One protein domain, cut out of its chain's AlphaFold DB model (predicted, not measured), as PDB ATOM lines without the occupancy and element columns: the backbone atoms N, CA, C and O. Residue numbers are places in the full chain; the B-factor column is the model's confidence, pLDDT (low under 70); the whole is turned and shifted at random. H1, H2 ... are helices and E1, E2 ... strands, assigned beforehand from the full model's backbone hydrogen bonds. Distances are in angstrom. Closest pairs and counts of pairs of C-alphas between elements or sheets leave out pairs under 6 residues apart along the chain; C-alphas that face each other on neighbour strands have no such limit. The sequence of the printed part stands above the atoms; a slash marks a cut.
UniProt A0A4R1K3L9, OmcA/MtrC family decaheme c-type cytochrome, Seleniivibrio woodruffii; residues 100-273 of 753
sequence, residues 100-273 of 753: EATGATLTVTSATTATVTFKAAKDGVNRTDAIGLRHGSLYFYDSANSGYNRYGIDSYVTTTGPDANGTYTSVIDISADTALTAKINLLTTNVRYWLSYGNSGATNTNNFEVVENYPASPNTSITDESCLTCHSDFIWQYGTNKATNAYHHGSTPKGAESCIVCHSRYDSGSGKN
ATOM      1  N   GLU A 100     -34.475 -35.854  24.321       80.44
ATOM      2  CA  GLU A 100     -34.812 -37.203  24.772       80.44
ATOM      3  C   GLU A 100     -33.713 -37.760  25.677       80.44
ATOM      4  O   GLU A 100     -32.527 -37.439  25.528       80.44
ATOM      5  N   ALA A 101     -34.115 -38.600  26.631       84.50
ATOM      6  CA  ALA A 101     -33.196 -39.471  27.338       84.50
ATOM      7  C   ALA A 101     -33.306 -40.881  26.758       84.50
ATOM      8  O   ALA A 101     -34.386 -41.461  26.744       84.50
ATOM      9  N   THR A 102     -32.190 -41.448  26.312       87.75
ATOM     10  CA  THR A 102     -32.141 -42.792  25.729       87.75
ATOM     11  C   THR A 102     -31.196 -43.694  26.512       87.75
ATOM     12  O   THR A 102     -30.254 -43.237  27.169       87.75
ATOM     13  N   GLY A 103     -31.452 -45.004  26.453       88.06
ATOM     14  CA  GLY A 103     -30.614 -46.013  27.107       88.06
ATOM     15  C   GLY A 103     -30.491 -45.804  28.616       88.06
ATOM     16  O   GLY A 103     -29.405 -45.990  29.168       88.06
ATOM     17  N   ALA A 104     -31.570 -45.351  29.257       90.81
ATOM     18  CA  ALA A 104     -31.609 -45.227  30.697       90.81
ATOM     19  C   ALA A 104     -31.487 -46.621  31.344       90.81
ATOM     20  O   ALA A 104     -32.032 -47.609  30.857       90.81
ATOM     21  N   THR A 105     -30.677 -46.722  32.396       93.50
ATOM     22  CA  THR A 105     -30.541 -47.940  33.195       93.50
ATOM     23  C   THR A 105     -30.455 -47.582  34.665       93.50
ATOM     24  O   THR A 105     -29.666 -46.715  35.055       93.50
ATOM     25  N   LEU A 106     -31.219 -48.292  35.488       95.31
ATOM     26  CA  LEU A 106     -31.269 -48.123  36.933       95.31
ATOM     27  C   LEU A 106     -30.588 -49.300  37.643       95.31
ATOM     28  O   LEU A 106     -30.921 -50.462  37.429       95.31
ATOM     29  N   THR A 107     -29.642 -48.997  38.532       95.50
ATOM     30  CA  THR A 107     -29.000 -49.970  39.425       95.50
ATOM     31  C   THR A 107     -29.206 -49.556  40.876       95.50
ATOM     32  O   THR A 107     -28.769 -48.481  41.286       95.50
ATOM     33  N   VAL A 108     -29.819 -50.421  41.683       95.12
ATOM     34  CA  VAL A 108     -29.937 -50.221  43.133       95.12
ATOM     35  C   VAL A 108     -28.831 -50.999  43.838       95.12
ATOM     36  O   VAL A 108     -28.733 -52.216  43.709       95.12
ATOM     37  N   THR A 109     -27.966 -50.293  44.564       94.94
ATOM     38  CA  THR A 109     -26.768 -50.881  45.198       94.94
ATOM     39  C   THR A 109     -26.948 -51.130  46.690       94.94
ATOM     40  O   THR A 109     -26.224 -51.932  47.280       94.94
ATOM     41  N   SER A 110     -27.916 -50.460  47.315       96.69
ATOM     42  CA  SER A 110     -28.242 -50.617  48.730       96.69
ATOM     43  C   SER A 110     -29.710 -50.268  48.984       96.69
ATOM     44  O   SER A 110     -30.397 -49.750  48.109       96.69
ATOM     45  N   ALA A 111     -30.186 -50.488  50.212       95.00
ATOM     46  CA  ALA A 111     -31.534 -50.092  50.622       95.00
ATOM     47  C   ALA A 111     -31.807 -48.578  50.504       95.00
ATOM     48  O   ALA A 111     -32.966 -48.170  50.545       95.00
ATOM     49  N   THR A 112     -30.763 -47.751  50.368       96.88
ATOM     50  CA  THR A 112     -30.849 -46.283  50.363       96.88
ATOM     51  C   THR A 112     -30.166 -45.631  49.163       96.88
ATOM     52  O   THR A 112     -30.200 -44.408  49.054       96.88
ATOM     53  N   THR A 113     -29.537 -46.410  48.277       97.25
ATOM     54  CA  THR A 113     -28.722 -45.877  47.180       97.25
ATOM     55  C   THR A 113     -29.084 -46.513  45.844       97.25
ATOM     56  O   THR A 113     -28.984 -47.731  45.669       97.25
ATOM     57  N   ALA A 114     -29.424 -45.664  44.880       96.94
ATOM     58  CA  ALA A 114     -29.684 -46.031  43.495       96.94
ATOM     59  C   ALA A 114     -28.831 -45.189  42.538       96.94
ATOM     60  O   ALA A 114     -28.385 -44.091  42.866       96.94
ATOM     61  N   THR A 115     -28.565 -45.709  41.349       97.38
ATOM     62  CA  THR A 115     -27.815 -45.022  40.296       97.38
ATOM     63  C   THR A 115     -28.555 -45.173  38.982       97.38
ATOM     64  O   THR A 115     -28.854 -46.291  38.574       97.38
ATOM     65  N   VAL A 116     -28.840 -44.048  38.334       96.50
ATOM     66  CA  VAL A 116     -29.466 -43.977  37.016       96.50
ATOM     67  C   VAL A 116     -28.430 -43.459  36.031       96.50
ATOM     68  O   VAL A 116     -27.894 -42.367  36.223       96.50
ATOM     69  N   THR A 117     -28.146 -44.217  34.980       96.00
ATOM     70  CA  THR A 117     -27.310 -43.760  33.861       96.00
ATOM     71  C   THR A 117     -28.153 -43.629  32.613       96.00
ATOM     72  O   THR A 117     -28.973 -44.500  32.375       96.00
ATOM     73  N   PHE A 118     -27.965 -42.576  31.825       94.69
ATOM     74  CA  PHE A 118     -28.747 -42.319  30.610       94.69
ATOM     75  C   PHE A 118     -27.938 -41.471  29.626       94.69
ATOM     76  O   PHE A 118     -27.017 -40.757  30.028       94.69
ATOM     77  N   LYS A 119     -28.282 -41.507  28.341       92.88
ATOM     78  CA  LYS A 119     -27.785 -40.549  27.345       92.88
ATOM     79  C   LYS A 119     -28.834 -39.479  27.129       92.88
ATOM     80  O   LYS A 119     -30.010 -39.802  27.070       92.88
ATOM     81  N   ALA A 120     -28.418 -38.226  27.008       88.81
ATOM     82  CA  ALA A 120     -29.320 -37.163  26.579       88.81
ATOM     83  C   ALA A 120     -29.019 -36.832  25.122       88.81
ATOM     84  O   ALA A 120     -27.857 -36.581  24.798       88.81
ATOM     85  N   ALA A 121     -30.031 -36.793  24.265       84.25
ATOM     86  CA  ALA A 121     -29.899 -36.366  22.880       84.25
ATOM     87  C   ALA A 121     -30.747 -35.119  22.617       84.25
ATOM     88  O   ALA A 121     -31.704 -34.832  23.336       84.25
ATOM     89  N   LYS A 122     -30.322 -34.337  21.625       83.62
ATOM     90  CA  LYS A 122     -31.105 -33.280  21.004       83.62
ATOM     91  C   LYS A 122     -31.200 -33.593  19.515       83.62
ATOM     92  O   LYS A 122     -30.154 -33.635  18.871       83.62
ATOM     93  N   ASP A 123     -32.403 -33.800  18.990       78.00
ATOM     94  CA  ASP A 123     -32.623 -34.116  17.569       78.00
ATOM     95  C   ASP A 123     -31.806 -35.352  17.129       78.00
ATOM     96  O   ASP A 123     -31.088 -35.329  16.132       78.00
ATOM     97  N   GLY A 124     -31.800 -36.402  17.962       81.56
ATOM     98  CA  GLY A 124     -31.000 -37.619  17.756       81.56
ATOM     99  C   GLY A 124     -29.484 -37.458  17.963       81.56
ATOM    100  O   GLY A 124     -28.737 -38.437  17.884       81.56
ATOM    101  N   VAL A 125     -28.988 -36.250  18.262       85.19
ATOM    102  CA  VAL A 125     -27.561 -35.983  18.501       85.19
ATOM    103  C   VAL A 125     -27.261 -35.943  19.996       85.19
ATOM    104  O   VAL A 125     -27.795 -35.110  20.727       85.19
ATOM    105  N   ASN A 126     -26.346 -36.800  20.464       89.31
ATOM    106  CA  ASN A 126     -25.930 -36.820  21.870       89.31
ATOM    107  C   ASN A 126     -25.448 -35.444  22.346       89.31
ATOM    108  O   ASN A 126     -24.583 -34.801  21.745       89.31
ATOM    109  N   ARG A 127     -25.971 -35.031  23.495       87.06
ATOM    110  CA  ARG A 127     -25.619 -33.786  24.158       87.06
ATOM    111  C   ARG A 127     -24.295 -33.918  24.886       87.06
ATOM    112  O   ARG A 127     -24.054 -34.881  25.611       87.06
ATOM    113  N   THR A 128     -23.469 -32.891  24.732       86.00
ATOM    114  CA  THR A 128     -22.159 -32.772  25.387       86.00
ATOM    115  C   THR A 128     -22.110 -31.631  26.404       86.00
ATOM    116  O   THR A 128     -21.093 -31.436  27.067       86.00
ATOM    117  N   ASP A 129     -23.200 -30.874  26.550       87.19
ATOM    118  CA  ASP A 129     -23.304 -29.769  27.492       87.19
ATOM    119  C   ASP A 129     -23.770 -30.224  28.880       87.19
ATOM    120  O   ASP A 129     -24.521 -31.179  29.029       87.19
ATOM    121  N   ALA A 130     -23.316 -29.536  29.930       82.69
ATOM    122  CA  ALA A 130     -23.702 -29.877  31.293       82.69
ATOM    123  C   ALA A 130     -25.198 -29.610  31.527       82.69
ATOM    124  O   ALA A 130     -25.683 -28.487  31.359       82.69
ATOM    125  N   ILE A 131     -25.905 -30.632  32.002       86.69
ATOM    126  CA  ILE A 131     -27.304 -30.552  32.425       86.69
ATOM    127  C   ILE A 131     -27.380 -30.471  33.952       86.69
ATOM    128  O   ILE A 131     -26.528 -31.006  34.661       86.69
ATOM    129  N   GLY A 132     -28.422 -29.825  34.469       88.38
ATOM    130  CA  GLY A 132     -28.751 -29.860  35.892       88.38
ATOM    131  C   GLY A 132     -30.048 -30.620  36.129       88.38
ATOM    132  O   GLY A 132     -30.975 -30.515  35.323       88.38
ATOM    133  N   LEU A 133     -30.134 -31.338  37.252       89.81
ATOM    134  CA  LEU A 133     -31.417 -31.824  37.745       89.81
ATOM    135  C   LEU A 133     -32.310 -30.621  38.065       89.81
ATOM    136  O   LEU A 133     -31.907 -29.693  38.772       89.81
ATOM    137  N   ARG A 134     -33.521 -30.633  37.521       87.12
ATOM    138  CA  ARG A 134     -34.574 -29.661  37.811       87.12
ATOM    139  C   ARG A 134     -35.511 -30.191  38.878       87.12
ATOM    140  O   ARG A 134     -35.808 -29.461  39.818       87.12
ATOM    141  N   HIS A 135     -35.938 -31.442  38.723       88.81
ATOM    142  CA  HIS A 135     -36.815 -32.119  39.665       88.81
ATOM    143  C   HIS A 135     -36.511 -33.617  39.727       88.81
ATOM    144  O   HIS A 135     -36.214 -34.230  38.711       88.81
ATOM    145  N   GLY A 136     -36.643 -34.214  40.899       90.94
ATOM    146  CA  GLY A 136     -36.537 -35.634  41.161       90.94
ATOM    147  C   GLY A 136     -37.674 -36.068  42.076       90.94
ATOM    148  O   GLY A 136     -38.041 -35.370  43.028       90.94
ATOM    149  N   SER A 137     -38.283 -37.215  41.805       92.62
ATOM    150  CA  SER A 137     -39.305 -37.792  42.676       92.62
ATOM    151  C   SER A 137     -39.228 -39.314  42.717       92.62
ATOM    152  O   SER A 137     -38.931 -39.955  41.712       92.62
ATOM    153  N   LEU A 138     -39.526 -39.877  43.887       93.19
ATOM    154  CA  LEU A 138     -39.824 -41.297  44.065       93.19
ATOM    155  C   LEU A 138     -41.333 -41.474  44.192       93.19
ATOM    156  O   LEU A 138     -41.987 -40.714  44.909       93.19
ATOM    157  N   TYR A 139     -41.872 -42.483  43.524       91.06
ATOM    158  CA  TYR A 139     -43.279 -42.853  43.576       91.06
ATOM    159  C   TYR A 139     -43.418 -44.323  43.962       91.06
ATOM    160  O   TYR A 139     -42.785 -45.184  43.358       91.06
ATOM    161  N   PHE A 140     -44.197 -44.612  45.001       90.75
ATOM    162  CA  PHE A 140     -44.278 -45.946  45.604       90.75
ATOM    163  C   PHE A 140     -45.589 -46.116  46.376       90.75
ATOM    164  O   PHE A 140     -46.240 -45.135  46.741       90.75
ATOM    165  N   TYR A 141     -45.979 -47.363  46.640       85.44
ATOM    166  CA  TYR A 141     -47.127 -47.663  47.494       85.44
ATOM    167  C   TYR A 141     -46.741 -47.552  48.978       85.44
ATOM    168  O   TYR A 141     -45.860 -48.273  49.446       85.44
ATOM    169  N   ASP A 142     -47.398 -46.659  49.720       82.12
ATOM    170  CA  ASP A 142     -47.243 -46.507  51.172       82.12
ATOM    171  C   ASP A 142     -48.416 -47.213  51.860       82.12
ATOM    172  O   ASP A 142     -49.545 -46.712  51.891       82.12
ATOM    173  N   SER A 143     -48.147 -48.390  52.421       78.94
ATOM    174  CA  SER A 143     -49.164 -49.194  53.101       78.94
ATOM    175  C   SER A 143     -49.764 -48.495  54.322       78.94
ATOM    176  O   SER A 143     -50.908 -48.777  54.667       78.94
ATOM    177  N   ALA A 144     -49.047 -47.553  54.949       76.75
ATOM    178  CA  ALA A 144     -49.563 -46.802  56.092       76.75
ATOM    179  C   ALA A 144     -50.667 -45.809  55.695       76.75
ATOM    180  O   ALA A 144     -51.518 -45.477  56.517       76.75
ATOM    181  N   ASN A 145     -50.655 -45.355  54.440       70.50
ATOM    182  CA  ASN A 145     -51.637 -44.427  53.885       70.50
ATOM    183  C   ASN A 145     -52.610 -45.113  52.913       70.50
ATOM    184  O   ASN A 145     -53.416 -44.429  52.290       70.50
ATOM    185  N   SER A 146     -52.522 -46.443  52.770       74.81
ATOM    186  CA  SER A 146     -53.298 -47.241  51.814       74.81
ATOM    187  C   SER A 146     -53.300 -46.645  50.401       74.81
ATOM    188  O   SER A 146     -54.339 -46.582  49.746       74.81
ATOM    189  N   GLY A 147     -52.146 -46.152  49.939       78.50
ATOM    190  CA  GLY A 147     -52.106 -45.420  48.680       78.50
ATOM    191  C   GLY A 147     -50.714 -45.101  48.159       78.50
ATOM    192  O   GLY A 147     -49.701 -45.179  48.859       78.50
ATOM    193  N   TYR A 148     -50.676 -44.705  46.892       83.88
ATOM    194  CA  TYR A 148     -49.453 -44.288  46.231       83.88
ATOM    195  C   TYR A 148     -49.038 -42.873  46.619       83.88
ATOM    196  O   TYR A 148     -49.817 -41.922  46.507       83.88
ATOM    197  N   ASN A 149     -47.781 -42.741  47.031       83.50
ATOM    198  CA  ASN A 149     -47.201 -41.499  47.507       83.50
ATOM    199  C   ASN A 149     -46.055 -41.053  46.605       83.50
ATOM    200  O   ASN A 149     -45.280 -41.866  46.102       83.50
ATOM    201  N   ARG A 150     -45.945 -39.734  46.446       88.25
ATOM    202  CA  ARG A 150     -44.819 -39.065  45.800       88.25
ATOM    203  C   ARG A 150     -43.919 -38.458  46.867       88.25
ATOM    204  O   ARG A 150     -44.403 -37.760  47.755       88.25
ATOM    205  N   TYR A 151     -42.613 -38.642  46.725       90.56
ATOM    206  CA  TYR A 151     -41.612 -37.979  47.549       90.56
ATOM    207  C   TYR A 151     -40.610 -37.220  46.681       90.56
ATOM    208  O   TYR A 151     -40.000 -37.812  45.796       90.56
ATOM    209  N   GLY A 152     -40.451 -35.914  46.909       92.00
ATOM    210  CA  GLY A 152     -39.455 -35.102  46.203       92.00
ATOM    211  C   GLY A 152     -38.040 -35.433  46.680       92.00
ATOM    212  O   GLY A 152     -37.809 -35.508  47.884       92.00
ATOM    213  N   ILE A 153     -37.103 -35.632  45.749       94.25
ATOM    214  CA  ILE A 153     -35.729 -36.062  46.064       94.25
ATOM    215  C   ILE A 153     -34.637 -35.136  45.525       94.25
ATOM    216  O   ILE A 153     -33.478 -35.527  45.507       94.25
ATOM    217  N   ASP A 154     -34.971 -33.909  45.129       93.06
ATOM    218  CA  ASP A 154     -34.030 -32.951  44.521       93.06
ATOM    219  C   ASP A 154     -32.710 -32.813  45.302       93.06
ATOM    220  O   ASP A 154     -31.631 -32.790  44.716       93.06
ATOM    221  N   SER A 155     -32.783 -32.775  46.637       95.00
ATOM    222  CA  SER A 155     -31.625 -32.638  47.532       95.00
ATOM    223  C   SER A 155     -30.792 -33.911  47.714       95.00
ATOM    224  O   SER A 155     -29.732 -33.851  48.333       95.00
ATOM    225  N   TYR A 156     -31.270 -35.054  47.221       95.25
ATOM    226  CA  TYR A 156     -30.656 -36.377  47.389       95.25
ATOM    227  C   TYR A 156     -30.053 -36.921  46.094       95.25
ATOM    228  O   TYR A 156     -29.552 -38.045  46.076       95.25
ATOM    229  N   VAL A 157     -30.114 -36.151  45.007       96.06
ATOM    230  CA  VAL A 157     -29.615 -36.566  43.700       96.06
ATOM    231  C   VAL A 157     -28.381 -35.757  43.331       96.06
ATOM    232  O   VAL A 157     -28.398 -34.529  43.315       96.06
ATOM    233  N   THR A 158     -27.306 -36.461  42.986       96.06
ATOM    234  CA  THR A 158     -26.100 -35.863  42.406       96.06
ATOM    235  C   THR A 158     -25.924 -36.363  40.983       96.06
ATOM    236  O   THR A 158     -25.800 -37.567  40.769       96.06
ATOM    237  N   THR A 159     -25.876 -35.446  40.018       94.88
ATOM    238  CA  THR A 159     -25.690 -35.767  38.598       94.88
ATOM    239  C   THR A 159     -24.282 -35.408  38.142       94.88
ATOM    240  O   THR A 159     -23.771 -34.329  38.437       94.88
ATOM    241  N   THR A 160     -23.664 -36.317  37.398       94.88
ATOM    242  CA  THR A 160     -22.358 -36.151  36.754       94.88
ATOM    243  C   THR A 160     -22.473 -36.460  35.261       94.88
ATOM    244  O   THR A 160     -23.356 -37.214  34.853       94.88
ATOM    245  N   GLY A 161     -21.603 -35.867  34.441       90.19
ATOM    246  CA  GLY A 161     -21.593 -36.038  32.985       90.19
ATOM    247  C   GLY A 161     -21.740 -34.720  32.205       90.19
ATOM    248  O   GLY A 161     -21.793 -33.650  32.820       90.19
ATOM    249  N   PRO A 162     -21.790 -34.790  30.864       91.19
ATOM    250  CA  PRO A 162     -21.681 -36.027  30.091       91.19
ATOM    251  C   PRO A 162     -20.253 -36.589  30.106       91.19
ATOM    252  O   PRO A 162     -19.276 -35.843  30.191       91.19
ATOM    253  N   ASP A 163     -20.120 -37.912  30.025       91.00
ATOM    254  CA  ASP A 163     -18.852 -38.544  29.661       91.00
ATOM    255  C   ASP A 163     -18.528 -38.326  28.165       91.00
ATOM    256  O   ASP A 163     -19.271 -37.672  27.430       91.00
ATOM    257  N   ALA A 164     -17.417 -38.890  27.680       87.38
ATOM    258  CA  ALA A 164     -17.016 -38.762  26.273       87.38
ATOM    259  C   ALA A 164     -18.040 -39.338  25.267       87.38
ATOM    260  O   ALA A 164     -17.943 -39.048  24.077       87.38
ATOM    261  N   ASN A 165     -19.010 -40.132  25.732       86.81
ATOM    262  CA  ASN A 165     -20.057 -40.753  24.924       86.81
ATOM    263  C   ASN A 165     -21.425 -40.061  25.075       86.81
ATOM    264  O   ASN A 165     -22.408 -40.565  24.530       86.81
ATOM    265  N   GLY A 166     -21.512 -38.944  25.808       88.69
ATOM    266  CA  GLY A 166     -22.783 -38.260  26.073       88.69
ATOM    267  C   GLY A 166     -23.609 -38.886  27.203       88.69
ATOM    268  O   GLY A 166     -24.808 -38.624  27.294       88.69
ATOM    269  N   THR A 167     -23.002 -39.736  28.040       94.31
ATOM    270  CA  THR A 167     -23.688 -40.439  29.134       94.31
ATOM    271  C   THR A 167     -23.635 -39.622  30.419       94.31
ATOM    272  O   THR A 167     -22.571 -39.164  30.838       94.31
ATOM    273  N   TYR A 168     -24.776 -39.495  31.083       94.94
ATOM    274  CA  TYR A 168     -24.938 -38.870  32.389       94.94
ATOM    275  C   TYR A 168     -25.187 -39.943  33.443       94.94
ATOM    276  O   TYR A 168     -25.761 -40.993  33.160       94.94
ATOM    277  N   THR A 169     -24.747 -39.683  34.670       96.56
ATOM    278  CA  THR A 169     -24.939 -40.568  35.823       96.56
ATOM    279  C   THR A 169     -25.507 -39.774  36.986       96.56
ATOM    280  O   THR A 169     -24.858 -38.853  37.484       96.56
ATOM    281  N   SER A 170     -26.693 -40.163  37.441       96.81
ATOM    282  CA  SER A 170     -27.356 -39.615  38.619       96.81
ATOM    283  C   SER A 170     -27.355 -40.629  39.751       96.81
ATOM    284  O   SER A 170     -27.920 -41.712  39.629       96.81
ATOM    285  N   VAL A 171     -26.729 -40.267  40.867       97.44
ATOM    286  CA  VAL A 171     -26.727 -41.058  42.101       97.44
ATOM    287  C   VAL A 171     -27.787 -40.494  43.034       97.44
ATOM    288  O   VAL A 171     -27.769 -39.303  43.335       97.44
ATOM    289  N   ILE A 172     -28.692 -41.358  43.482       97.56
ATOM    290  CA  ILE A 172     -29.759 -41.063  44.435       97.56
ATOM    291  C   ILE A 172     -29.350 -41.680  45.769       97.56
ATOM    292  O   ILE A 172     -29.228 -42.902  45.855       97.56
ATOM    293  N   ASP A 173     -29.141 -40.862  46.798       97.31
ATOM    294  CA  ASP A 173     -28.784 -41.323  48.143       97.31
ATOM    295  C   ASP A 173     -29.725 -40.726  49.193       97.31
ATOM    296  O   ASP A 173     -29.605 -39.567  49.591       97.31
ATOM    297  N   ILE A 174     -30.668 -41.549  49.650       96.88
ATOM    298  CA  ILE A 174     -31.671 -41.164  50.648       96.88
ATOM    299  C   ILE A 174     -31.249 -41.517  52.080       96.88
ATOM    300  O   ILE A 174     -32.056 -41.397  52.997       96.88
ATOM    301  N   SER A 175     -30.004 -41.956  52.305       96.25
ATOM    302  CA  SER A 175     -29.543 -42.441  53.619       96.25
ATOM    303  C   SER A 175     -29.649 -41.409  54.746       96.25
ATOM    304  O   SER A 175     -29.791 -41.777  55.912       96.25
ATOM    305  N   ALA A 176     -29.613 -40.117  54.409       95.31
ATOM    306  CA  ALA A 176     -29.772 -39.025  55.365       95.31
ATOM    307  C   ALA A 176     -31.240 -38.764  55.769       95.31
ATOM    308  O   ALA A 176     -31.479 -38.095  56.776       95.31
ATOM    309  N   ASP A 177     -32.219 -39.279  55.018       95.69
ATOM    310  CA  ASP A 177     -33.645 -39.048  55.252       95.69
ATOM    311  C   ASP A 177     -34.277 -40.214  56.015       95.69
ATOM    312  O   ASP A 177     -34.899 -41.115  55.450       95.69
ATOM    313  N   THR A 178     -34.142 -40.191  57.342       94.44
ATOM    314  CA  THR A 178     -34.638 -41.279  58.197       94.44
ATOM    315  C   THR A 178     -36.145 -41.514  58.063       94.44
ATOM    316  O   THR A 178     -36.608 -42.637  58.271       94.44
ATOM    317  N   ALA A 179     -36.919 -40.473  57.730       92.25
ATOM    318  CA  ALA A 179     -38.366 -40.581  57.557       92.25
ATOM    319  C   ALA A 179     -38.710 -41.327  56.263       92.25
ATOM    320  O   ALA A 179     -39.583 -42.197  56.272       92.25
ATOM    321  N   LEU A 180     -37.996 -41.034  55.175       91.75
ATOM    322  CA  LEU A 180     -38.151 -41.743  53.911       91.75
ATOM    323  C   LEU A 180     -37.637 -43.186  53.995       91.75
ATOM    324  O   LEU A 180     -38.341 -44.107  53.581       91.75
ATOM    325  N   THR A 181     -36.465 -43.414  54.594       92.88
ATOM    326  CA  THR A 181     -35.891 -44.768  54.736       92.88
ATOM    327  C   THR A 181     -36.705 -45.679  55.656       92.88
ATOM    328  O   THR A 181     -36.579 -46.896  55.588       92.88
ATOM    329  N   ALA A 182     -37.552 -45.115  56.525       91.94
ATOM    330  CA  ALA A 182     -38.499 -45.895  57.323       91.94
ATOM    331  C   ALA A 182     -39.688 -46.414  56.493       91.94
ATOM    332  O   ALA A 182     -40.350 -47.364  56.905       91.94
ATOM    333  N   LYS A 183     -39.966 -45.787  55.344       89.75
ATOM    334  CA  LYS A 183     -41.081 -46.127  54.450       89.75
ATOM    335  C   LYS A 183     -40.655 -46.967  53.253       89.75
ATOM    336  O   LYS A 183     -41.447 -47.764  52.761       89.75
ATOM    337  N   ILE A 184     -39.428 -46.775  52.773       92.75
ATOM    338  CA  ILE A 184     -38.937 -47.383  51.536       92.75
ATOM    339  C   ILE A 184     -37.618 -48.098  51.797       92.75
ATOM    340  O   ILE A 184     -36.694 -47.531  52.376       92.75
ATOM    341  N   ASN A 185     -37.516 -49.318  51.280       94.25
ATOM    342  CA  ASN A 185     -36.248 -49.991  51.052       94.25
ATOM    343  C   ASN A 185     -36.069 -50.128  49.539       94.25
ATOM    344  O   ASN A 185     -36.783 -50.912  48.917       94.25
ATOM    345  N   LEU A 186     -35.127 -49.383  48.950       93.12
ATOM    346  CA  LEU A 186     -34.970 -49.329  47.491       93.12
ATOM    347  C   LEU A 186     -34.680 -50.703  46.861       93.12
ATOM    348  O   LEU A 186     -34.920 -50.870  45.672       93.12
ATOM    349  N   LEU A 187     -34.194 -51.692  47.627       91.75
ATOM    350  CA  LEU A 187     -33.940 -53.047  47.120       91.75
ATOM    351  C   LEU A 187     -35.209 -53.893  46.964       91.75
ATOM    352  O   LEU A 187     -35.212 -54.851  46.195       91.75
ATOM    353  N   THR A 188     -36.254 -53.605  47.739       92.44
ATOM    354  CA  THR A 188     -37.414 -54.505  47.880       92.44
ATOM    355  C   THR A 188     -38.751 -53.824  47.645       92.44
ATOM    356  O   THR A 188     -39.730 -54.495  47.339       92.44
ATOM    357  N   THR A 189     -38.827 -52.512  47.836       93.62
ATOM    358  CA  THR A 189     -40.032 -51.733  47.573       93.62
ATOM    359  C   THR A 189     -40.100 -51.436  46.081       93.62
ATOM    360  O   THR A 189     -39.124 -50.945  45.523       93.62
ATOM    361  N   ASN A 190     -41.250 -51.680  45.449       94.38
ATOM    362  CA  ASN A 190     -41.507 -51.222  44.085       94.38
ATOM    363  C   ASN A 190     -41.546 -49.691  44.074       94.38
ATOM    364  O   ASN A 190     -42.435 -49.077  44.671       94.38
ATOM    365  N   VAL A 191     -40.555 -49.086  43.428       93.31
ATOM    366  CA  VAL A 191     -40.364 -47.641  43.337       93.31
ATOM    367  C   VAL A 191     -40.239 -47.257  41.872       93.31
ATOM    368  O   VAL A 191     -39.465 -47.853  41.123       93.31
ATOM    369  N   ARG A 192     -40.966 -46.210  41.488       93.56
ATOM    370  CA  ARG A 192     -40.754 -45.466  40.252       93.56
ATOM    371  C   ARG A 192     -39.913 -44.231  40.543       93.56
ATOM    372  O   ARG A 192     -40.228 -43.454  41.444       93.56
ATOM    373  N   TYR A 193     -38.859 -44.057  39.768       93.44
ATOM    374  CA  TYR A 193     -37.906 -42.963  39.832       93.44
ATOM    375  C   TYR A 193     -38.206 -42.031  38.668       93.44
ATOM    376  O   TYR A 193     -38.184 -42.469  37.526       93.44
ATOM    377  N   TRP A 194     -38.490 -40.763  38.949       92.81
ATOM    378  CA  TRP A 194     -38.689 -39.741  37.924       92.81
ATOM    379  C   TRP A 194     -37.685 -38.622  38.125       92.81
ATOM    380  O   TRP A 194     -37.657 -38.003  39.191       92.81
ATOM    381  N   LEU A 195     -36.856 -38.372  37.116       91.88
ATOM    382  CA  LEU A 195     -35.812 -37.352  37.134       91.88
ATOM    383  C   LEU A 195     -35.982 -36.451  35.911       91.88
ATOM    384  O   LEU A 195     -35.921 -36.925  34.785       91.88
ATOM    385  N   SER A 196     -36.167 -35.155  36.126       89.25
ATOM    386  CA  SER A 196     -36.258 -34.136  35.085       89.25
ATOM    387  C   SER A 196     -34.989 -33.292  35.070       89.25
ATOM    388  O   SER A 196     -34.582 -32.751  36.102       89.25
ATOM    389  N   TYR A 197     -34.378 -33.149  33.899       88.88
ATOM    390  CA  TYR A 197     -33.144 -32.398  33.675       88.88
ATOM    391  C   TYR A 197     -33.389 -31.215  32.751       88.88
ATOM    392  O   TYR A 197     -34.335 -31.219  31.976       88.88
ATOM    393  N   GLY A 198     -32.517 -30.212  32.801       86.19
ATOM    394  CA  GLY A 198     -32.512 -29.106  31.845       86.19
ATOM    395  C   GLY A 198     -31.253 -28.251  31.971       86.19
ATOM    396  O   GLY A 198     -30.492 -28.379  32.933       86.19
ATOM    397  N   ASN A 199     -31.032 -27.339  31.022       81.94
ATOM    398  CA  ASN A 199     -29.869 -26.446  31.074       81.94
ATOM    399  C   ASN A 199     -29.972 -25.476  32.235       81.94
ATOM    400  O   ASN A 199     -30.992 -24.805  32.384       81.94
ATOM    401  N   SER A 200     -28.910 -25.374  33.034       68.56
ATOM    402  CA  SER A 200     -28.824 -24.374  34.098       68.56
ATOM    403  C   SER A 200     -29.046 -22.968  33.509       68.56
ATOM    404  O   SER A 200     -28.341 -22.534  32.606       68.56
ATOM    405  N   GLY A 201     -30.105 -22.281  33.952       66.06
ATOM    406  CA  GLY A 201     -30.463 -20.935  33.480       66.06
ATOM    407  C   GLY A 201     -31.348 -20.841  32.224       66.06
ATOM    408  O   GLY A 201     -31.814 -19.744  31.924       66.06
ATOM    409  N   ALA A 202     -31.644 -21.940  31.519       60.25
ATOM    410  CA  ALA A 202     -32.613 -21.922  30.415       60.25
ATOM    411  C   ALA A 202     -34.063 -21.885  30.935       60.25
ATOM    412  O   ALA A 202     -34.364 -22.434  32.002       60.25
ATOM    413  N   THR A 203     -34.956 -21.239  30.175       58.97
ATOM    414  CA  THR A 203     -36.415 -21.316  30.356       58.97
ATOM    415  C   THR A 203     -36.897 -22.764  30.219       58.97
ATOM    416  O   THR A 203     -36.213 -23.578  29.605       58.97
ATOM    417  N   ASN A 204     -38.067 -23.088  30.785       58.38
ATOM    418  CA  ASN A 204     -38.654 -24.439  30.926       58.38
ATOM    419  C   ASN A 204     -38.965 -25.188  29.605       58.38
ATOM    420  O   ASN A 204     -39.853 -26.030  29.599       58.38
ATOM    421  N   THR A 205     -38.323 -24.848  28.488       60.41
ATOM    422  CA  THR A 205     -38.626 -25.351  27.141       60.41
ATOM    423  C   THR A 205     -37.645 -26.407  26.625       60.41
ATOM    424  O   THR A 205     -37.823 -26.880  25.514       60.41
ATOM    425  N   ASN A 206     -36.603 -26.746  27.395       68.62
ATOM    426  CA  ASN A 206     -35.538 -27.677  26.988       68.62
ATOM    427  C   ASN A 206     -35.257 -28.718  28.084       68.62
ATOM    428  O   ASN A 206     -34.090 -29.000  28.392       68.62
ATOM    429  N   ASN A 207     -36.304 -29.174  28.771       77.06
ATOM    430  CA  ASN A 207     -36.113 -30.218  29.770       77.06
ATOM    431  C   ASN A 207     -35.988 -31.585  29.086       77.06
ATOM    432  O   ASN A 207     -36.032 -31.646  27.870       77.06
ATOM    433  N   PHE A 208     -35.755 -32.653  29.834       81.38
ATOM    434  CA  PHE A 208     -36.075 -34.032  29.452       81.38
ATOM    435  C   PHE A 208     -36.206 -34.864  30.718       81.38
ATOM    436  O   PHE A 208     -35.778 -34.432  31.794       81.38
ATOM    437  N   GLU A 209     -36.844 -36.022  30.613       85.62
ATOM    438  CA  GLU A 209     -37.232 -36.825  31.765       85.62
ATOM    439  C   GLU A 209     -36.669 -38.242  31.648       85.62
ATOM    440  O   GLU A 209     -36.514 -38.776  30.556       85.62
ATOM    441  N   VAL A 210     -36.333 -38.831  32.791       89.50
ATOM    442  CA  VAL A 210     -35.941 -40.232  32.929       89.50
ATOM    443  C   VAL A 210     -36.905 -40.865  33.917       89.50
ATOM    444  O   VAL A 210     -36.975 -40.422  35.070       89.50
ATOM    445  N   VAL A 211     -37.650 -41.869  33.458       89.94
ATOM    446  CA  VAL A 211     -38.562 -42.675  34.273       89.94
ATOM    447  C   VAL A 211     -38.023 -44.093  34.330       89.94
ATOM    448  O   VAL A 211     -37.823 -44.714  33.299       89.94
ATOM    449  N   GLU A 212     -37.797 -44.606  35.534       92.00
ATOM    450  CA  GLU A 212     -37.312 -45.971  35.744       92.00
ATOM    451  C   GLU A 212     -38.072 -46.640  36.884       92.00
ATOM    452  O   GLU A 212     -38.549 -45.966  37.798       92.00
ATOM    453  N   ASN A 213     -38.165 -47.968  36.868       92.25
ATOM    454  CA  ASN A 213     -38.839 -48.738  37.914       92.25
ATOM    455  C   ASN A 213     -37.889 -49.782  38.517       92.25
ATOM    456  O   ASN A 213     -37.157 -50.449  37.790       92.25
ATOM    457  N   TYR A 214     -37.918 -49.964  39.839       93.25
ATOM    458  CA  TYR A 214     -37.193 -51.053  40.507       93.25
ATOM    459  C   TYR A 214     -37.852 -51.462  41.837       93.25
ATOM    460  O   TYR A 214     -38.298 -50.579  42.567       93.25
ATOM    461  N   PRO A 215     -37.862 -52.764  42.196       90.56
ATOM    462  CA  PRO A 215     -37.508 -53.897  41.333       90.56
ATOM    463  C   PRO A 215     -38.568 -54.159  40.253       90.56
ATOM    464  O   PRO A 215     -38.266 -54.791  39.248       90.56
ATOM    465  N   ALA A 216     -39.780 -53.635  40.437       89.19
ATOM    466  CA  ALA A 216     -40.853 -53.615  39.452       89.19
ATOM    467  C   ALA A 216     -41.595 -52.270  39.501       89.19
ATOM    468  O   ALA A 216     -41.376 -51.456  40.407       89.19
ATOM    469  N   SER A 217     -42.486 -52.035  38.535       84.69
ATOM    470  CA  SER A 217     -43.350 -50.855  38.555       84.69
ATOM    471  C   SER A 217     -44.256 -50.878  39.792       84.69
ATOM    472  O   SER A 217     -44.867 -51.909  40.081       84.69
ATOM    473  N   PRO A 218     -44.390 -49.762  40.531       81.62
ATOM    474  CA  PRO A 218     -45.376 -49.666  41.600       81.62
ATOM    475  C   PRO A 218     -46.807 -49.702  41.054       81.62
ATOM    476  O   PRO A 218     -47.700 -50.083  41.792       81.62
ATOM    477  N   ASN A 219     -47.030 -49.315  39.794       79.25
ATOM    478  CA  ASN A 219     -48.342 -49.313  39.149       79.25
ATOM    479  C   ASN A 219     -48.212 -49.766  37.683       79.25
ATOM    480  O   ASN A 219     -47.469 -49.146  36.921       79.25
ATOM    481  N   THR A 220     -48.916 -50.828  37.297       75.69
ATOM    482  CA  THR A 220     -48.934 -51.392  35.934       75.69
ATOM    483  C   THR A 220     -50.231 -51.098  35.181       75.69
ATOM    484  O   THR A 220     -50.436 -51.636  34.103       75.69
ATOM    485  N   SER A 221     -51.113 -50.252  35.725       79.62
ATOM    486  CA  SER A 221     -52.449 -50.031  35.165       79.62
ATOM    487  C   SER A 221     -52.480 -49.277  33.840       79.62
ATOM    488  O   SER A 221     -53.556 -49.179  33.289       79.62
ATOM    489  N   ILE A 222     -51.393 -48.676  33.362       85.44
ATOM    490  CA  ILE A 222     -51.300 -48.064  32.024       85.44
ATOM    491  C   ILE A 222     -49.829 -48.020  31.615       85.44
ATOM    492  O   ILE A 222     -48.953 -47.988  32.491       85.44
ATOM    493  N   THR A 223     -49.581 -47.943  30.310       83.81
ATOM    494  CA  THR A 223     -48.242 -47.731  29.753       83.81
ATOM    495  C   THR A 223     -48.182 -46.450  28.931       83.81
ATOM    496  O   THR A 223     -49.212 -45.926  28.498       83.81
ATOM    497  N   ASP A 224     -46.976 -45.952  28.697       82.50
ATOM    498  CA  ASP A 224     -46.730 -44.872  27.741       82.50
ATOM    499  C   ASP A 224     -47.228 -45.238  26.337       82.50
ATOM    500  O   ASP A 224     -47.904 -44.428  25.703       82.50
ATOM    501  N   GLU A 225     -46.994 -46.484  25.912       82.50
ATOM    502  CA  GLU A 225     -47.437 -47.024  24.621       82.50
ATOM    503  C   GLU A 225     -48.945 -46.843  24.418       82.50
ATOM    504  O   GLU A 225     -49.391 -46.450  23.348       82.50
ATOM    505  N   SER A 226     -49.738 -47.029  25.478       85.31
ATOM    506  CA  SER A 226     -51.195 -46.867  25.426       85.31
ATOM    507  C   SER A 226     -51.621 -45.449  25.034       85.31
ATOM    508  O   SER A 226     -52.656 -45.261  24.402       85.31
ATOM    509  N   CYS A 227     -50.833 -44.437  25.405       84.31
ATOM    510  CA  CYS A 227     -51.098 -43.054  25.016       84.31
ATOM    511  C   CYS A 227     -50.553 -42.755  23.616       84.31
ATOM    512  O   CYS A 227     -51.180 -41.994  22.876       84.31
ATOM    513  N   LEU A 228     -49.421 -43.368  23.252       79.81
ATOM    514  CA  LEU A 228     -48.788 -43.211  21.940       79.81
ATOM    515  C   LEU A 228     -49.632 -43.788  20.792       79.81
ATOM    516  O   LEU A 228     -49.526 -43.350  19.650       79.81
ATOM    517  N   THR A 229     -50.558 -44.690  21.115       79.19
ATOM    518  CA  THR A 229     -51.615 -45.168  20.217       79.19
ATOM    519  C   THR A 229     -52.382 -44.019  19.543       79.19
ATOM    520  O   THR A 229     -52.641 -44.053  18.343       79.19
ATOM    521  N   CYS A 230     -52.736 -42.971  20.298       78.44
ATOM    522  CA  CYS A 230     -53.524 -41.839  19.787       78.44
ATOM    523  C   CYS A 230     -52.761 -40.517  19.733       78.44
ATOM    524  O   CYS A 230     -53.189 -39.584  19.055       78.44
ATOM    525  N   HIS A 231     -51.664 -40.402  20.467       80.81
ATOM    526  CA  HIS A 231     -50.868 -39.193  20.548       80.81
ATOM    527  C   HIS A 231     -49.460 -39.474  20.032       80.81
ATOM    528  O   HIS A 231     -48.917 -40.541  20.241       80.81
ATOM    529  N   SER A 232     -48.826 -38.509  19.388       72.62
ATOM    530  CA  SER A 232     -47.417 -38.605  19.002       72.62
ATOM    531  C   SER A 232     -46.554 -38.658  20.257       72.62
ATOM    532  O   SER A 232     -47.019 -38.377  21.367       72.62
ATOM    533  N   ASP A 233     -45.249 -38.822  20.076       66.25
ATOM    534  CA  ASP A 233     -44.256 -38.576  21.128       66.25
ATOM    535  C   ASP A 233     -44.399 -37.172  21.770       66.25
ATOM    536  O   ASP A 233     -43.780 -36.856  22.787       66.25
ATOM    537  N   PHE A 234     -45.243 -36.292  21.219       64.94
ATOM    538  CA  PHE A 234     -45.456 -34.915  21.646       64.94
ATOM    539  C   PHE A 234     -46.776 -34.656  22.369       64.94
ATOM    540  O   PHE A 234     -47.206 -33.498  22.394       64.94
ATOM    541  N   ILE A 235     -47.357 -35.674  23.022       62.44
ATOM    542  CA  ILE A 235     -48.648 -35.653  23.750       62.44
ATOM    543  C   ILE A 235     -48.969 -34.310  24.455       62.44
ATOM    544  O   ILE A 235     -50.117 -33.874  24.475       62.44
ATOM    545  N   TRP A 236     -47.968 -33.606  25.010       63.53
ATOM    546  CA  TRP A 236     -48.176 -32.395  25.820       63.53
ATOM    547  C   TRP A 236     -47.353 -31.155  25.424       63.53
ATOM    548  O   TRP A 236     -47.213 -30.232  26.230       63.53
ATOM    549  N   GLN A 237     -46.793 -31.077  24.211       55.12
ATOM    550  CA  GLN A 237     -45.829 -30.008  23.898       55.12
ATOM    551  C   GLN A 237     -46.425 -28.605  23.683       55.12
ATOM    552  O   GLN A 237     -45.704 -27.620  23.856       55.12
ATOM    553  N   TYR A 238     -47.715 -28.464  23.354       49.00
ATOM    554  CA  TYR A 238     -48.220 -27.208  22.772       49.00
ATOM    555  C   TYR A 238     -49.252 -26.411  23.576       49.00
ATOM    556  O   TYR A 238     -49.968 -25.568  23.042       49.00
ATOM    557  N   GLY A 239     -49.236 -26.540  24.901       44.69
ATOM    558  CA  GLY A 239     -49.936 -25.620  25.799       44.69
ATOM    559  C   GLY A 239     -49.130 -24.361  26.139       44.69
ATOM    560  O   GLY A 239     -48.987 -24.043  27.320       44.69
ATOM    561  N   THR A 240     -48.573 -23.627  25.165       39.12
ATOM    562  CA  THR A 240     -48.003 -22.304  25.485       39.12
ATOM    563  C   THR A 240     -49.124 -21.293  25.687       39.12
ATOM    564  O   THR A 240     -49.411 -20.458  24.835       39.12
ATOM    565  N   ASN A 241     -49.690 -21.251  26.894       40.88
ATOM    566  CA  ASN A 241     -50.136 -19.960  27.398       40.88
ATOM    567  C   ASN A 241     -48.873 -19.139  27.706       40.88
ATOM    568  O   ASN A 241     -48.416 -19.038  28.848       40.88
ATOM    569  N   LYS A 242     -48.265 -18.598  26.641       43.91
ATOM    570  CA  LYS A 242     -47.054 -17.765  26.671       43.91
ATOM    571  C   LYS A 242     -47.209 -16.590  27.650       43.91
ATOM    572  O   LYS A 242     -46.212 -16.060  28.127       43.91
ATOM    573  N   ALA A 243     -48.451 -16.208  27.959       40.31
ATOM    574  CA  ALA A 243     -48.789 -15.095  28.833       40.31
ATOM    575  C   ALA A 243     -48.755 -15.421  30.338       40.31
ATOM    576  O   ALA A 243     -48.538 -14.502  31.123       40.31
ATOM    577  N   THR A 244     -48.949 -16.674  30.776       43.41
ATOM    578  CA  THR A 244     -49.059 -16.971  32.223       43.41
ATOM    579  C   THR A 244     -47.840 -17.642  32.832       43.41
ATOM    580  O   THR A 244     -47.740 -17.667  34.056       43.41
ATOM    581  N   ASN A 245     -46.903 -18.158  32.022       40.62
ATOM    582  CA  ASN A 245     -45.707 -18.856  32.516       40.62
ATOM    583  C   ASN A 245     -46.062 -19.918  33.584       40.62
ATOM    584  O   ASN A 245     -45.293 -20.169  34.514       40.62
ATOM    585  N   ALA A 246     -47.279 -20.474  33.500       40.34
ATOM    586  CA  ALA A 246     -47.828 -21.361  34.506       40.34
ATOM    587  C   ALA A 246     -47.092 -22.693  34.395       40.34
ATOM    588  O   ALA A 246     -47.309 -23.490  33.484       40.34
ATOM    589  N   TYR A 247     -46.146 -22.841  35.315       47.59
ATOM    590  CA  TYR A 247     -45.353 -24.017  35.598       47.59
ATOM    591  C   TYR A 247     -46.185 -25.302  35.444       47.59
ATOM    592  O   TYR A 247     -47.312 -25.365  35.928       47.59
ATOM    593  N   HIS A 248     -45.580 -26.315  34.810       50.78
ATOM    594  CA  HIS A 248     -45.863 -27.760  34.935       50.78
ATOM    595  C   HIS A 248     -46.287 -28.576  33.691       50.78
ATOM    596  O   HIS A 248     -46.297 -29.796  33.811       50.78
ATOM    597  N   HIS A 249     -46.455 -28.007  32.484       56.03
ATOM    598  CA  HIS A 249     -46.700 -28.822  31.262       56.03
ATOM    599  C   HIS A 249     -45.750 -28.554  30.074       56.03
ATOM    600  O   HIS A 249     -46.035 -28.944  28.952       56.03
ATOM    601  N   GLY A 250     -44.605 -27.902  30.294       46.88
ATOM    602  CA  GLY A 250     -43.688 -27.525  29.213       46.88
ATOM    603  C   GLY A 250     -42.621 -28.573  28.871       46.88
ATOM    604  O   GLY A 250     -41.697 -28.770  29.659       46.88
ATOM    605  N   SER A 251     -42.695 -29.098  27.641       49.47
ATOM    606  CA  SER A 251     -41.581 -29.269  26.677       49.47
ATOM    607  C   SER A 251     -40.861 -30.600  26.427       49.47
ATOM    608  O   SER A 251     -39.907 -30.573  25.660       49.47
ATOM    609  N   THR A 252     -41.316 -31.755  26.919       54.78
ATOM    610  CA  THR A 252     -40.764 -33.048  26.448       54.78
ATOM    611  C   THR A 252     -41.800 -34.142  26.308       54.78
ATOM    612  O   THR A 252     -42.862 -33.999  26.919       54.78
ATOM    613  N   PRO A 253     -41.510 -35.212  25.532       55.59
ATOM    614  CA  PRO A 253     -42.319 -36.424  25.529       55.59
ATOM    615  C   PRO A 253     -42.543 -36.858  26.971       55.59
ATOM    616  O   PRO A 253     -41.596 -37.168  27.693       55.59
ATOM    617  N   LYS A 254     -43.785 -36.753  27.436       64.44
ATOM    618  CA  LYS A 254     -44.170 -37.228  28.758       64.44
ATOM    619  C   LYS A 254     -44.972 -38.481  28.531       64.44
ATOM    620  O   LYS A 254     -46.140 -38.405  28.158       64.44
ATOM    621  N   GLY A 255     -44.337 -39.595  28.833       73.31
ATOM    622  CA  GLY A 255     -45.043 -40.805  29.157       73.31
ATOM    623  C   GLY A 255     -46.146 -40.599  30.194       73.31
ATOM    624  O   GLY A 255     -46.001 -39.771  31.110       73.31
ATOM    625  N   ALA A 256     -47.223 -41.375  30.108       81.00
ATOM    626  CA  ALA A 256     -48.242 -41.491  31.148       81.00
ATOM    627  C   ALA A 256     -47.621 -41.773  32.525       81.00
ATOM    628  O   ALA A 256     -48.094 -41.293  33.563       81.00
ATOM    629  N   GLU A 257     -46.505 -42.498  32.545       83.44
ATOM    630  CA  GLU A 257     -45.850 -42.900  33.779       83.44
ATOM    631  C   GLU A 257     -45.240 -41.735  34.556       83.44
ATOM    632  O   GLU A 257     -45.284 -41.753  35.793       83.44
ATOM    633  N   SER A 258     -44.739 -40.714  33.854       81.94
ATOM    634  CA  SER A 258     -44.269 -39.457  34.455       81.94
ATOM    635  C   SER A 258     -45.420 -38.680  35.103       81.94
ATOM    636  O   SER A 258     -45.273 -38.087  36.178       81.94
ATOM    637  N   CYS A 259     -46.603 -38.735  34.490       82.19
ATOM    638  CA  CYS A 259     -47.790 -38.032  34.950       82.19
ATOM    639  C   CYS A 259     -48.314 -38.648  36.248       82.19
ATOM    640  O   CYS A 259     -48.604 -37.916  37.198       82.19
ATOM    641  N   ILE A 260     -48.349 -39.983  36.328       83.88
ATOM    642  CA  ILE A 260     -48.771 -40.739  37.519       83.88
ATOM    643  C   ILE A 260     -47.956 -40.359  38.762       83.88
ATOM    644  O   ILE A 260     -48.514 -40.286  39.858       83.88
ATOM    645  N   VAL A 261     -46.657 -40.066  38.608       83.94
ATOM    646  CA  VAL A 261     -45.792 -39.667  39.733       83.94
ATOM    647  C   VAL A 261     -46.329 -38.420  40.428       83.94
ATOM    648  O   VAL A 261     -46.271 -38.324  41.652       83.94
ATOM    649  N   CYS A 262     -46.854 -37.461  39.664       79.25
ATOM    650  CA  CYS A 262     -47.379 -36.205  40.199       79.25
ATOM    651  C   CYS A 262     -48.891 -36.227  40.439       79.25
ATOM    652  O   CYS A 262     -49.366 -35.516  41.326       79.25
ATOM    653  N   HIS A 263     -49.623 -37.021  39.663       81.62
ATOM    654  CA  HIS A 263     -51.077 -37.092  39.664       81.62
ATOM    655  C   HIS A 263     -51.575 -38.430  40.250       81.62
ATOM    656  O   HIS A 263     -52.296 -39.186  39.609       81.62
ATOM    657  N   SER A 264     -51.202 -38.765  41.484       74.19
ATOM    658  CA  SER A 264     -51.616 -40.044  42.077       74.19
ATOM    659  C   SER A 264     -53.105 -40.083  42.460       74.19
ATOM    660  O   SER A 264     -53.735 -39.063  42.732       74.19
ATOM    661  N   ARG A 265     -53.674 -41.294  42.548       63.91
ATOM    662  CA  ARG A 265     -55.081 -41.529  42.933       63.91
ATOM    663  C   ARG A 265     -55.472 -40.911  44.290       63.91
ATOM    664  O   ARG A 265     -56.649 -40.634  44.492       63.91
ATOM    665  N   TYR A 266     -54.512 -40.676  45.192       60.41
ATOM    666  CA  TYR A 266     -54.768 -40.414  46.617       60.41
ATOM    667  C   TYR A 266     -54.173 -39.109  47.170       60.41
ATOM    668  O   TYR A 266     -54.212 -38.896  48.383       60.41
ATOM    669  N   ASP A 267     -53.631 -38.212  46.335       55.34
ATOM    670  CA  ASP A 267     -53.171 -36.909  46.840       55.34
ATOM    671  C   ASP A 267     -54.386 -36.050  47.258       55.34
ATOM    672  O   ASP A 267     -55.114 -35.496  46.434       55.34
ATOM    673  N   SER A 268     -54.626 -35.990  48.574       46.75
ATOM    674  CA  SER A 268     -55.763 -35.326  49.242       46.75
ATOM    675  C   SER A 268     -55.836 -33.798  49.058       46.75
ATOM    676  O   SER A 268     -56.790 -33.159  49.507       46.75
ATOM    677  N   GLY A 269     -54.857 -33.188  48.387       45.88
ATOM    678  CA  GLY A 269     -54.878 -31.773  48.028       45.88
ATOM    679  C   GLY A 269     -55.514 -31.534  46.659       45.88
ATOM    680  O   GLY A 269     -54.907 -31.859  45.644       45.88
ATOM    681  N   SER A 270     -56.707 -30.927  46.642       41.09
ATOM    682  CA  SER A 270     -57.310 -30.188  45.514       41.09
ATOM    683  C   SER A 270     -56.741 -30.515  44.118       41.09
ATOM    684  O   SER A 270     -55.942 -29.754  43.572       41.09
ATOM    685  N   GLY A 271     -57.184 -31.631  43.526       48.69
ATOM    686  CA  GLY A 271     -57.172 -31.807  42.070       48.69
ATOM    687  C   GLY A 271     -55.980 -32.527  41.434       48.69
ATOM    688  O   GLY A 271     -55.491 -32.080  40.396       48.69
ATOM    689  N   LYS A 272     -55.526 -33.661  41.984       59.09
ATOM    690  CA  LYS A 272     -54.385 -34.411  41.424       59.09
ATOM    691  C   LYS A 272     -54.608 -35.907  41.170       59.09
ATOM    692  O   LYS A 272     -53.639 -36.639  41.148       59.09
ATOM    693  N   ASN A 273     -55.828 -36.374  40.910       78.00
ATOM    694  CA  ASN A 273     -56.032 -37.766  40.491       78.00
ATOM    695  C   ASN A 273     -55.877 -37.904  38.964       78.00
ATOM    696  O   ASN A 273     -56.700 -37.360  38.228       78.00
TER     697      ASN A 273
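What this domain is: This is residues 100 to 273 of the 753 residues of the protein "OmcA/MtrC family decaheme c-type cytochrome" of Seleniivibrio woodruffii (UniProt A0A4R1K3L9). Two four-stranded, twisted sheets stand face to face as a sandwich, their strands crossed at 47 degrees. The short helix H3 lies over the sheet E4 E3 E7 E8, on the face turned away from the sheet E1 E2 E6 E5, and touches H2. The printed part has 174 residues with eight named strands and three named helices, in the order E1 E2 E3 E4 E5 E6 H1 E7 E8 H2 H3, and both sheets are antiparallel. The class is mostly strand, though under half of the residues, 82 of 174, are in named elements. The whole is compact, with a radius of gyration of the C-alphas of 16.1 A and spans of 42 by 39 by 30 A.

How they stand to each other: One sheet runs E4, residues 147 to 152, E3, residues 131 to 142, E7, residues 191 to 199, and E8, residues 208 to 214. N 138 and O 151 of the hairpin E3 and E4 are 2.9 A apart, N 137 and O 194 of E3 and E7 2.8 A, and N 193 and O 212 of the hairpin E7 and E8 2.8 A, each within hydrogen-bond range. H3, residues 256 to 262, is on this sheet at a height of 7.9 A; it runs across the strands, at 89 degrees to E7 on the local plane. The closest C-alphas of H3 and E3 are those of Val 261 and Tyr 139, 5.6 A apart. H2, residues 224 to 228, only just touches H3, with 3 pairs of C-alphas within 8 A, the closest being Asp 224 and Ala 256, 5.0 A. The other sheet runs E1, residues 100 to 110, E2, residues 113 to 122, E6, residues 167 to 173, and E5, residues 157 to 160. Within hydrogen-bond range are N 105 and O 117 of the hairpin E1 and E2, 2.8 A, N 116 and O 170 of E2 and E6, 2.8 A, and N 160 and O 169 of the hairpin E5 and E6, 2.8 A. The closest C-alphas of E1 and E8 are those of Glu 100 and Phe 208, 5.8 A. H1, residues 178 to 181, is on neither sheet. Every O i to N i+4 pair of H2 is within hydrogen-bond range; H3 has 1 of 3, with 3 of 4 O i to N i+3 pairs, and H1 is too short for an i+4 pair.

Where its parts are: E3 is 31.7 A long, E2 29.1 A, E1 28.2 A and E7 26.6 A. E1 begins at C-alpha 100 (-34.812, -37.203, 24.772) and bends by 63 degrees at residue 103. H3 ends at C-alpha 262 (-47.379, -36.205, 40.199).

The domain as a whole: The C-alphas farthest apart, of Ser 110 and Ala 243, are 45.6 A apart. The printed part has no cut, and the long link is H2 to H3, residues 229 to 255. The pLDDT is under 70 at residues 200 to 206, 233 to 254 and 265 to 272.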